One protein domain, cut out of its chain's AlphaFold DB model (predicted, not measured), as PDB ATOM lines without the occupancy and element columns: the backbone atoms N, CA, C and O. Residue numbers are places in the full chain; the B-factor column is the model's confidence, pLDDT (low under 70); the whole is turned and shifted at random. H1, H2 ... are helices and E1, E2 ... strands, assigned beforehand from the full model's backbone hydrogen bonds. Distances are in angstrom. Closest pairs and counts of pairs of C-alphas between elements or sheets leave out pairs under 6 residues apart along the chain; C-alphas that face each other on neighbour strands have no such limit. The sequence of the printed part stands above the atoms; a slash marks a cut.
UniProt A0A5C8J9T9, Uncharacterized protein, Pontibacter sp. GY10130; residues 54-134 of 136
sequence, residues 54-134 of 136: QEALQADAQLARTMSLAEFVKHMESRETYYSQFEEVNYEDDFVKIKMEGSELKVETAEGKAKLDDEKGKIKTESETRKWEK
ATOM      1  N   GLN A  54     145.472 213.582 122.758       89.81
ATOM      2  CA  GLN A  54     146.029 212.276 123.110       89.81
ATOM      3  C   GLN A  54     145.503 211.768 124.453       89.81
ATOM      4  O   GLN A  54     145.153 210.597 124.543       89.81
ATOM      5  N   GLU A  55     145.401 212.614 125.481       90.38
ATOM      6  CA  GLU A  55     144.826 212.202 126.770       90.38
ATOM      7  C   GLU A  55     143.345 211.833 126.642       90.38
ATOM      8  O   GLU A  55     142.896 210.875 127.269       90.38
ATOM      9  N   ALA A  56     142.588 212.558 125.807       90.62
ATOM     10  CA  ALA A  56     141.195 212.228 125.515       90.62
ATOM     11  C   ALA A  56     141.085 210.849 124.852       90.62
ATOM     12  O   ALA A  56     140.302 210.008 125.295       90.62
ATOM     13  N   LEU A  57     141.920 210.605 123.839       91.50
ATOM     14  CA  LEU A  57     141.930 209.352 123.098       91.50
ATOM     15  C   LEU A  57     142.432 208.187 123.954       91.50
ATOM     16  O   LEU A  57     141.919 207.079 123.845       91.50
ATOM     17  N   GLN A  58     143.379 208.442 124.855       92.19
ATOM     18  CA  GLN A  58     143.834 207.472 125.844       92.19
ATOM     19  C   GLN A  58     142.721 207.122 126.840       92.19
ATOM     20  O   GLN A  58     142.543 205.949 127.160       92.19
ATOM     21  N   ALA A  59     141.964 208.108 127.331       91.94
ATOM     22  CA  ALA A  59     140.820 207.857 128.205       91.94
ATOM     23  C   ALA A  59     139.741 207.029 127.487       91.94
ATOM     24  O   ALA A  59     139.239 206.054 128.047       91.94
ATOM     25  N   ASP A  60     139.457 207.353 126.223       92.50
ATOM     26  CA  ASP A  60     138.554 206.569 125.379       92.50
ATOM     27  C   ASP A  60     139.105 205.142 125.149       92.50
ATOM     28  O   ASP A  60     138.375 204.162 125.275       92.50
ATOM     29  N   ALA A  61     140.413 204.971 124.939       91.88
ATOM     30  CA  ALA A  61     141.039 203.651 124.824       91.88
ATOM     31  C   ALA A  61     140.919 202.803 126.104       91.88
ATOM     32  O   ALA A  61     140.766 201.582 126.025       91.88
ATOM     33  N   GLN A  62     140.937 203.421 127.292       92.56
ATOM     34  CA  GLN A  62     140.661 202.697 128.539       92.56
ATOM     35  C   GLN A  62     139.211 202.206 128.598       92.56
ATOM     36  O   GLN A  62     138.968 201.096 129.073       92.56
ATOM     37  N   LEU A  63     138.256 202.979 128.073       92.12
ATOM     38  CA  LEU A  63     136.855 202.559 127.994       92.12
ATOM     39  C   LEU A  63     136.686 201.314 127.119       92.12
ATOM     40  O   LEU A  63     135.921 200.426 127.498       92.12
ATOM     41  N   ALA A  64     137.457 201.185 126.032       91.94
ATOM     42  CA  ALA A  64     137.436 200.005 125.163       91.94
ATOM     43  C   ALA A  64     137.728 198.688 125.908       91.94
ATOM     44  O   ALA A  64     137.300 197.627 125.468       91.94
ATOM     45  N   ARG A  65     138.423 198.734 127.055       90.12
ATOM     46  CA  ARG A  65     138.704 197.555 127.900       90.12
ATOM     47  C   ARG A  65     137.510 197.113 128.745       90.12
ATOM     48  O   ARG A  65     137.511 196.011 129.283       90.12
ATOM     49  N   THR A  66     136.531 197.994 128.918       92.25
ATOM     50  CA  THR A  66     135.407 197.820 129.852       92.25
ATOM     51  C   THR A  66     134.083 197.500 129.161       92.25
ATOM     52  O   THR A  66     133.116 197.161 129.838       92.25
ATOM     53  N   MET A  67     134.033 197.597 127.832       93.62
ATOM     54  CA  MET A  67     132.838 197.388 127.012       93.62
ATOM     55  C   MET A  67     133.180 196.592 125.748       93.62
ATOM     56  O   MET A  67     134.350 196.421 125.417       93.62
ATOM     57  N   SER A  68     132.162 196.105 125.040       92.31
ATOM     58  CA  SER A  68     132.364 195.372 123.783       92.31
ATOM     59  C   SER A  68     132.857 196.278 122.649       92.31
ATOM     60  O   SER A  68     132.606 197.488 122.657       92.31
ATOM     61  N   LEU A  69     133.476 195.699 121.611       92.19
ATOM     62  CA  LEU A  69     133.900 196.463 120.428       92.19
ATOM     63  C   LEU A  69     132.733 197.239 119.792       92.19
ATOM     64  O   LEU A  69     132.908 198.372 119.351       92.19
ATOM     65  N   ALA A  70     131.531 196.660 119.764       91.06
ATOM     66  CA  ALA A  70     130.352 197.322 119.206       91.06
ATOM     67  C   ALA A  70     129.900 198.539 120.028       91.06
ATOM     68  O   ALA A  70     129.561 199.576 119.457       91.06
ATOM     69  N   GLU A  71     129.909 198.429 121.357       93.00
ATOM     70  CA  GLU A  71     129.594 199.549 122.250       93.00
ATOM     71  C   GLU A  71     130.656 200.636 122.168       93.00
ATOM     72  O   GLU A  71     130.321 201.817 122.090       93.00
ATOM     73  N   PHE A  72     131.925 200.237 122.094       93.56
ATOM     74  CA  PHE A  72     133.028 201.170 121.955       93.56
ATOM     75  C   PHE A  72     132.964 201.946 120.635       93.56
ATOM     76  O   PHE A  72     133.127 203.162 120.627       93.56
ATOM     77  N   VAL A  73     132.652 201.283 119.519       92.00
ATOM     78  CA  VAL A  73     132.466 201.965 118.227       92.00
ATOM     79  C   VAL A  73     131.322 202.971 118.295       92.00
ATOM     80  O   VAL A  73     131.470 204.084 117.802       92.00
ATOM     81  N   LYS A  74     130.212 202.625 118.954       91.75
ATOM     82  CA  LYS A  74     129.086 203.545 119.159       91.75
ATOM     83  C   LYS A  74     129.465 204.739 120.046       91.75
ATOM     84  O   LYS A  74     129.026 205.861 119.794       91.75
ATOM     85  N   HIS A  75     130.281 204.513 121.075       93.12
ATOM     86  CA  HIS A  75     130.843 205.585 121.902       93.12
ATOM     87  C   HIS A  75     131.716 206.521 121.060       93.12
ATOM     88  O   HIS A  75     131.505 207.731 121.071       93.12
ATOM     89  N   MET A  76     132.632 205.971 120.265       91.69
ATOM     90  CA  MET A  76     133.511 206.756 119.395       91.69
ATOM     91  C   MET A  76     132.747 207.506 118.295       91.69
ATOM     92  O   MET A  76     133.086 208.645 117.998       91.69
ATOM     93  N   GLU A  77     131.678 206.925 117.748       89.62
ATOM     94  CA  GLU A  77     130.771 207.598 116.811       89.62
ATOM     95  C   GLU A  77     130.145 208.850 117.443       89.62
ATOM     96  O   GLU A  77     130.132 209.913 116.833       89.62
ATOM     97  N   SER A  78     129.725 208.784 118.711       89.75
ATOM     98  CA  SER A  78     129.220 209.971 119.423       89.75
ATOM     99  C   SER A  78     130.282 211.061 119.637       89.75
ATOM    100  O   SER A  78     129.955 212.219 119.899       89.75
ATOM    101  N   ARG A  79     131.562 210.693 119.521       89.38
ATOM    102  CA  ARG A  79     132.732 211.562 119.693       89.38
ATOM    103  C   ARG A  79     133.296 212.045 118.355       89.38
ATOM    104  O   ARG A  79     134.246 212.822 118.362       89.38
ATOM    105  N   GLU A  80     132.702 211.656 117.228       87.00
ATOM    106  CA  GLU A  80     133.106 212.062 115.875       87.00
ATOM    107  C   GLU A  80     133.217 213.586 115.753       87.00
ATOM    108  O   GLU A  80     134.253 214.097 115.344       87.00
ATOM    109  N   THR A  81     132.212 214.331 116.228       87.44
ATOM    110  CA  THR A  81     132.232 215.807 116.225       87.44
ATOM    111  C   THR A  81     133.385 216.393 117.040       87.44
ATOM    112  O   THR A  81     133.880 217.472 116.726       87.44
ATOM    113  N   TYR A  82     133.811 215.711 118.105       89.56
ATOM    114  CA  TYR A  82     134.949 216.158 118.901       89.56
ATOM    115  C   TYR A  82     136.271 215.892 118.181       89.56
ATOM    116  O   TYR A  82     137.173 216.718 118.270       89.56
ATOM    117  N   TYR A  83     136.408 214.771 117.477       88.81
ATOM    118  CA  TYR A  83     137.664 214.411 116.823       88.81
ATOM    119  C   TYR A  83     137.819 214.979 115.409       88.81
ATOM    120  O   TYR A  83     138.950 215.164 114.971       88.81
ATOM    121  N   SER A  84     136.726 215.361 114.743       85.25
ATOM    122  CA  SER A  84     136.740 215.956 113.399       85.25
ATOM    123  C   SER A  84     137.428 217.322 113.319       85.25
ATOM    124  O   SER A  84     137.769 217.781 112.231       85.25
ATOM    125  N   GLN A  85     137.659 217.982 114.459       88.19
ATOM    126  CA  GLN A  85     138.446 219.217 114.525       88.19
ATOM    127  C   GLN A  85     139.964 218.976 114.387       88.19
ATOM    128  O   GLN A  85     140.726 219.938 114.306       88.19
ATOM    129  N   PHE A  86     140.408 217.715 114.384       87.38
ATOM    130  CA  PHE A  86     141.807 217.317 114.249       87.38
ATOM    131  C   PHE A  86     142.004 216.536 112.939       87.38
ATOM    132  O   PHE A  86     141.160 215.726 112.572       87.38
ATOM    133  N   GLU A  87     143.110 216.781 112.230       84.94
ATOM    134  CA  GLU A  87     143.359 216.172 110.909       84.94
ATOM    135  C   GLU A  87     143.593 214.653 110.996       84.94
ATOM    136  O   GLU A  87     142.908 213.874 110.336       84.94
ATOM    137  N   GLU A  88     144.534 214.228 111.842       89.12
ATOM    138  CA  GLU A  88     144.837 212.820 112.091       89.12
ATOM    139  C   GLU A  88     145.148 212.618 113.575       89.12
ATOM    140  O   GLU A  88     146.005 213.297 114.149       89.12
ATOM    141  N   VAL A  89     144.466 211.660 114.202       89.75
ATOM    142  CA  VAL A  89     144.735 211.256 115.582       89.75
ATOM    143  C   VAL A  89     144.871 209.743 115.641       89.75
ATOM    144  O   VAL A  89     143.990 208.993 115.218       89.75
ATOM    145  N   ASN A  90     145.986 209.281 116.194       93.00
ATOM    146  CA  ASN A  90     146.262 207.868 116.380       93.00
ATOM    147  C   ASN A  90     146.602 207.567 117.843       93.00
ATOM    148  O   ASN A  90     147.204 208.368 118.558       93.00
ATOM    149  N   TYR A  91     146.172 206.395 118.291       93.38
ATOM    150  CA  TYR A  91     146.531 205.828 119.580       93.38
ATOM    151  C   TYR A  91     146.689 204.323 119.414       93.38
ATOM    152  O   TYR A  91     145.864 203.663 118.780       93.38
ATOM    153  N   GLU A  92     147.759 203.775 119.967       93.88
ATOM    154  CA  GLU A  92     148.059 202.353 119.895       93.88
ATOM    155  C   GLU A  92     148.609 201.905 121.242       93.88
ATOM    156  O   GLU A  92     149.600 202.449 121.729       93.88
ATOM    157  N   ASP A  93     147.947 200.918 121.833       91.75
ATOM    158  CA  ASP A  93     148.458 200.154 122.959       91.75
ATOM    159  C   ASP A  93     148.323 198.647 122.685       91.75
ATOM    160  O   ASP A  93     147.864 198.227 121.621       91.75
ATOM    161  N   ASP A  94     148.741 197.822 123.646       89.44
ATOM    162  CA  ASP A  94     148.718 196.360 123.508       89.44
ATOM    163  C   ASP A  94     147.299 195.769 123.362       89.44
ATOM    164  O   ASP A  94     147.147 194.607 122.984       89.44
ATOM    165  N   PHE A  95     146.255 196.533 123.694       90.06
ATOM    166  CA  PHE A  95     144.868 196.079 123.732       90.06
ATOM    167  C   PHE A  95     144.025 196.642 122.580       90.06
ATOM    168  O   PHE A  95     143.189 195.928 122.018       90.06
ATOM    169  N   VAL A  96     144.220 197.918 122.247       93.81
ATOM    170  CA  VAL A  96     143.441 198.652 121.261       93.81
ATOM    171  C   VAL A  96     144.316 199.582 120.426       93.81
ATOM    172  O   VAL A  96     145.162 200.333 120.913       93.81
ATOM    173  N   LYS A  97     144.039 199.579 119.128       95.06
ATOM    174  CA  LYS A  97     144.590 200.506 118.151       95.06
ATOM    175  C   LYS A  97     143.459 201.322 117.551       95.06
ATOM    176  O   LYS A  97     142.584 200.774 116.884       95.06
ATOM    177  N   ILE A  98     143.486 202.626 117.787       93.94
ATOM    178  CA  ILE A  98     142.498 203.592 117.314       93.94
ATOM    179  C   ILE A  98     143.187 204.520 116.318       93.94
ATOM    180  O   ILE A  98     144.229 205.106 116.611       93.94
ATOM    181  N   LYS A  99     142.606 204.664 115.132       93.62
ATOM    182  CA  LYS A  99     143.013 205.664 114.144       93.62
ATOM    183  C   LYS A  99     141.791 206.447 113.706       93.62
ATOM    184  O   LYS A  99     140.804 205.837 113.302       93.62
ATOM    185  N   MET A 100     141.882 207.766 113.781       90.62
ATOM    186  CA  MET A 100     140.885 208.692 113.268       90.62
ATOM    187  C   MET A 100     141.542 209.624 112.262       90.62
ATOM    188  O   MET A 100     142.551 210.255 112.567       90.62
ATOM    189  N   GLU A 101     140.971 209.667 111.067       89.44
ATOM    190  CA  GLU A 101     141.426 210.489 109.948       89.44
ATOM    191  C   GLU A 101     140.192 211.179 109.360       89.44
ATOM    192  O   GLU A 101     139.370 210.544 108.695       89.44
ATOM    193  N   GLY A 102     140.002 212.461 109.687       85.00
ATOM    194  CA  GLY A 102     138.748 213.168 109.413       85.00
ATOM    195  C   GLY A 102     137.541 212.460 110.044       85.00
ATOM    196  O   GLY A 102     137.432 212.381 111.267       85.00
ATOM    197  N   SER A 103     136.649 211.929 109.207       83.81
ATOM    198  CA  SER A 103     135.471 211.155 109.630       83.81
ATOM    199  C   SER A 103     135.666 209.635 109.593       83.81
ATOM    200  O   SER A 103     134.756 208.871 109.917       83.81
ATOM    201  N   GLU A 104     136.837 209.160 109.164       90.06
ATOM    202  CA  GLU A 104     137.130 207.732 109.120       90.06
ATOM    203  C   GLU A 104     137.711 207.275 110.465       90.06
ATOM    204  O   GLU A 104     138.816 207.654 110.853       90.06
ATOM    205  N   LEU A 105     136.984 206.402 111.163       91.69
ATOM    206  CA  LEU A 105     137.409 205.748 112.396       91.69
ATOM    207  C   LEU A 105     137.760 204.283 112.117       91.69
ATOM    208  O   LEU A 105     136.942 203.489 111.649       91.69
ATOM    209  N   LYS A 106     138.970 203.882 112.496       94.44
ATOM    210  CA  LYS A 106     139.414 202.486 112.530       94.44
ATOM    211  C   LYS A 106     139.752 202.102 113.961       94.44
ATOM    212  O   LYS A 106     140.590 202.741 114.592       94.44
ATOM    213  N   VAL A 107     139.152 201.020 114.441       94.06
ATOM    214  CA  VAL A 107     139.452 200.426 115.747       94.06
ATOM    215  C   VAL A 107     139.870 198.978 115.544       94.06
ATOM    216  O   VAL A 107     139.191 198.213 114.864       94.06
ATOM    217  N   GLU A 108     140.977 198.575 116.143       94.62
ATOM    218  CA  GLU A 108     141.426 197.189 116.192       94.62
ATOM    219  C   GLU A 108     141.639 196.795 117.651       94.62
ATOM    220  O   GLU A 108     142.313 197.496 118.393       94.62
ATOM    221  N   THR A 109     141.013 195.697 118.056       92.56
ATOM    222  CA  THR A 109     141.068 195.118 119.404       92.56
ATOM    223  C   THR A 109     141.307 193.617 119.289       92.56
ATOM    224  O   THR A 109     141.171 193.044 118.205       92.56
ATOM    225  N   ALA A 110     141.578 192.955 120.412       90.12
ATOM    226  CA  ALA A 110     141.626 191.494 120.463       90.12
ATOM    227  C   ALA A 110     140.303 190.819 120.029       90.12
ATOM    228  O   ALA A 110     140.332 189.713 119.501       90.12
ATOM    229  N   GLU A 111     139.152 191.481 120.209       89.44
ATOM    230  CA  GLU A 111     137.834 190.965 119.794       89.44
ATOM    231  C   GLU A 111     137.651 190.999 118.265       89.44
ATOM    232  O   GLU A 111     136.935 190.183 117.675       89.44
ATOM    233  N   GLY A 112     138.300 191.958 117.600       92.88
ATOM    234  CA  GLY A 112     138.180 192.147 116.165       92.88
ATOM    235  C   GLY A 112     138.510 193.558 115.695       92.88
ATOM    236  O   GLY A 112     139.123 194.366 116.393       92.88
ATOM    237  N   LYS A 113     138.082 193.859 114.468       93.88
ATOM    238  CA  LYS A 113     138.329 195.136 113.791       93.88
ATOM    239  C   LYS A 113     137.022 195.822 113.443       93.88
ATOM    240  O   LYS A 113     136.132 195.204 112.860       93.88
ATOM    241  N   ALA A 114     136.943 197.109 113.718       93.88
ATOM    242  CA  ALA A 114     135.865 197.973 113.293       93.88
ATOM    243  C   ALA A 114     136.390 199.080 112.380       93.88
ATOM    244  O   ALA A 114     137.476 199.622 112.589       93.88
ATOM    245  N   LYS A 115     135.607 199.402 111.357       93.62
ATOM    246  CA  LYS A 115     135.800 200.567 110.506       93.62
ATOM    247  C   LYS A 115     134.468 201.304 110.398       93.62
ATOM    248  O   LYS A 115     133.452 200.671 110.113       93.62
ATOM    249  N   LEU A 116     134.490 202.603 110.633       91.00
ATOM    250  CA  LEU A 116     133.360 203.507 110.507       91.00
ATOM    251  C   LEU A 116     133.782 204.661 109.597       91.00
ATOM    252  O   LEU A 116     134.836 205.249 109.799       91.00
ATOM    253  N   ASP A 117     132.960 204.932 108.599       88.62
ATOM    254  CA  ASP A 117     133.037 206.082 107.706       88.62
ATOM    255  C   ASP A 117     131.749 206.915 107.885       88.62
ATOM    256  O   ASP A 117     130.791 206.446 108.515       88.62
ATOM    257  N   ASP A 118     131.676 208.103 107.276       82.69
ATOM    258  CA  ASP A 118     130.517 209.013 107.366       82.69
ATOM    259  C   ASP A 118     129.169 208.330 107.069       82.69
ATOM    260  O   ASP A 118     128.154 208.611 107.701       82.69
ATOM    261  N   GLU A 119     129.154 207.407 106.105       83.75
ATOM    262  CA  GLU A 119     127.927 206.768 105.620       83.75
ATOM    263  C   GLU A 119     127.732 205.341 106.147       83.75
ATOM    264  O   GLU A 119     126.610 204.826 106.171       83.75
ATOM    265  N   LYS A 120     128.817 204.642 106.503       87.75
ATOM    266  CA  LYS A 120     128.808 203.179 106.666       87.75
ATOM    267  C   LYS A 120     129.687 202.738 107.819       87.75
ATOM    268  O   LYS A 120     130.801 203.210 107.987       87.75
ATOM    269  N   GLY A 121     129.211 201.745 108.560       89.62
ATOM    270  CA  GLY A 121     129.965 201.081 109.612       89.62
ATOM    271  C   GLY A 121     130.105 199.586 109.356       89.62
ATOM    272  O   GLY A 121     129.218 198.923 108.809       89.62
ATOM    273  N   LYS A 122     131.249 199.032 109.748       92.06
ATOM    274  CA  LYS A 122     131.548 197.606 109.669       92.06
ATOM    275  C   LYS A 122     132.327 197.159 110.895       92.06
ATOM    276  O   LYS A 122     133.424 197.641 111.139       92.06
ATOM    277  N   ILE A 123     131.819 196.144 111.583       92.25
ATOM    278  CA  ILE A 123     132.527 195.420 112.643       92.25
ATOM    279  C   ILE A 123     132.770 193.994 112.159       92.25
ATOM    280  O   ILE A 123     131.866 193.331 111.648       92.25
ATOM    281  N   LYS A 124     134.006 193.525 112.294       92.00
ATOM    282  CA  LYS A 124     134.426 192.164 111.980       92.00
ATOM    283  C   LYS A 124     135.083 191.560 113.214       92.00
ATOM    284  O   LYS A 124     136.204 191.934 113.547       92.00
ATOM    285  N   THR A 125     134.398 190.616 113.839       90.62
ATOM    286  CA  THR A 125     134.930 189.769 114.912       90.62
ATOM    287  C   THR A 125     135.206 188.371 114.359       90.62
ATOM    288  O   THR A 125     134.919 188.084 113.192       90.62
ATOM    289  N   GLU A 126     135.784 187.484 115.168       85.25
ATOM    290  CA  GLU A 126     135.998 186.086 114.761       85.25
ATOM    291  C   GLU A 126     134.684 185.347 114.475       85.25
ATOM    292  O   GLU A 126     134.629 184.481 113.605       85.25
ATOM    293  N   SER A 127     133.618 185.711 115.188       80.38
ATOM    294  CA  SER A 127     132.332 185.011 115.128       80.38
ATOM    295  C   SER A 127     131.376 185.589 114.085       80.38
ATOM    296  O   SER A 127     130.514 184.876 113.574       80.38
ATOM    297  N   GLU A 128     131.496 186.877 113.756       87.12
ATOM    298  CA  GLU A 128     130.516 187.553 112.913       87.12
ATOM    299  C   GLU A 128     131.074 188.783 112.186       87.12
ATOM    300  O   GLU A 128     132.063 189.407 112.564       87.12
ATOM    301  N   THR A 129     130.404 189.158 111.096       89.69
ATOM    302  CA  THR A 129     130.625 190.442 110.427       89.69
ATOM    303  C   THR A 129     129.312 191.201 110.389       89.69
ATOM    304  O   THR A 129     128.371 190.785 109.714       89.69
ATOM    305  N   ARG A 130     129.269 192.341 111.074       87.62
ATOM    306  CA  ARG A 130     128.128 193.255 111.082       87.62
ATOM    307  C   ARG A 130     128.444 194.453 110.201       87.62
ATOM    308  O   ARG A 130     129.536 195.013 110.274       87.62
ATOM    309  N   LYS A 131     127.498 194.830 109.349       90.25
ATOM    310  CA  LYS A 131     127.561 196.034 108.517       90.25
ATOM    311  C   LYS A 131     126.286 196.827 108.736       90.25
ATOM    312  O   LYS A 131     125.213 196.228 108.787       90.25
ATOM    313  N   TRP A 132     126.408 198.138 108.830       87.94
ATOM    314  CA  TRP A 132     125.271 199.043 108.880       87.94
ATOM    315  C   TRP A 132     125.562 200.291 108.054       87.94
ATOM    316  O   TRP A 132     126.715 200.602 107.755       87.94
ATOM    317  N   GLU A 133     124.501 200.985 107.670       86.38
ATOM    318  CA  GLU A 133     124.568 202.306 107.046       86.38
ATOM    319  C   GLU A 133     124.007 203.308 108.059       86.38
ATOM    320  O   GLU A 133     122.996 203.014 108.712       86.38
ATOM    321  N   LYS A 134     124.668 204.460 108.237       75.94
ATOM    322  CA  LYS A 134     124.113 205.547 109.052       75.94
ATOM    323  C   LYS A 134     122.888 206.075 108.302       75.94
ATOM    324  O   LYS A 134     122.996 206.574 107.185       75.94
TER     325      LYS A 134
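This is residues 54 to 134 of the 136 residues of an uncharacterized protein of Pontibacter sp. GY10130 (UniProt A0A5C8J9T9). A gently twisted six-strand sheet forms a wall, with helices H1 and H2 over one face and the other face bare. H1 covers E1 and E2, H2 covers E3 and E4, and short H3 only grazes the sheet. The printed part has 81 residues, three named helices followed by six named strands in a meander, each strand the antiparallel neighbour of the one before, in the order E1 E2 E3 E4 E5 E6. The class is mixed, in two layers; the whole is compact, radius of gyration of the C-alphas 11.6 A, and only just flat, spanning 33 by 29 by 16 A.

Find C-alpha 54 at (146.029, 212.276, 123.110); from there H1 runs 14.2 A to residue 63. H2 is residues 69 to 78, 14.3 A, and H3 residues 80 to 83. Then come E1, 88 to 92; E2, 96 to 101, 16.5 A; E3, 104 to 109, 16.7 A; E4, 112 to 116; E5, 120 to 125, 16.9 A; and E6, 129 to 133, ending at (124.568, 202.306, 107.046).

Look along the sheet's five hairpins: N 91 and O 98 are 2.9 A apart in E1 and E2, N 99 and O 106 2.8 A in E2 and E3, N 107 and O 114 2.9 A in E3 and E4, N 115 and O 122 2.8 A in E4 and E5, N 123 and O 130 2.9 A in E5 and E6, each within hydrogen-bond range. H1 and H2 are on the same face, each at a height over the sheet of 9.1 A. On the local plane H1 runs slantwise at 48 degrees to E1, and H2 along the strands at 23 degrees to E3. The closest C-alphas of H2 and E4, Val 73 and Ala 114, are 7.2 A apart. H1 and H2 are close but not clearly touching, C-alphas 63 and 72 being closest at 7.3 A. In H1 and H2 every O i to N i+4 pair is within hydrogen-bond range; H3 is too short for one.

The C-alphas farthest apart, Gln 85 and Ser 127, are 34.8 A apart. The printed part has no cut, its links are tight, and no printed residue is under 70 in pLDDT.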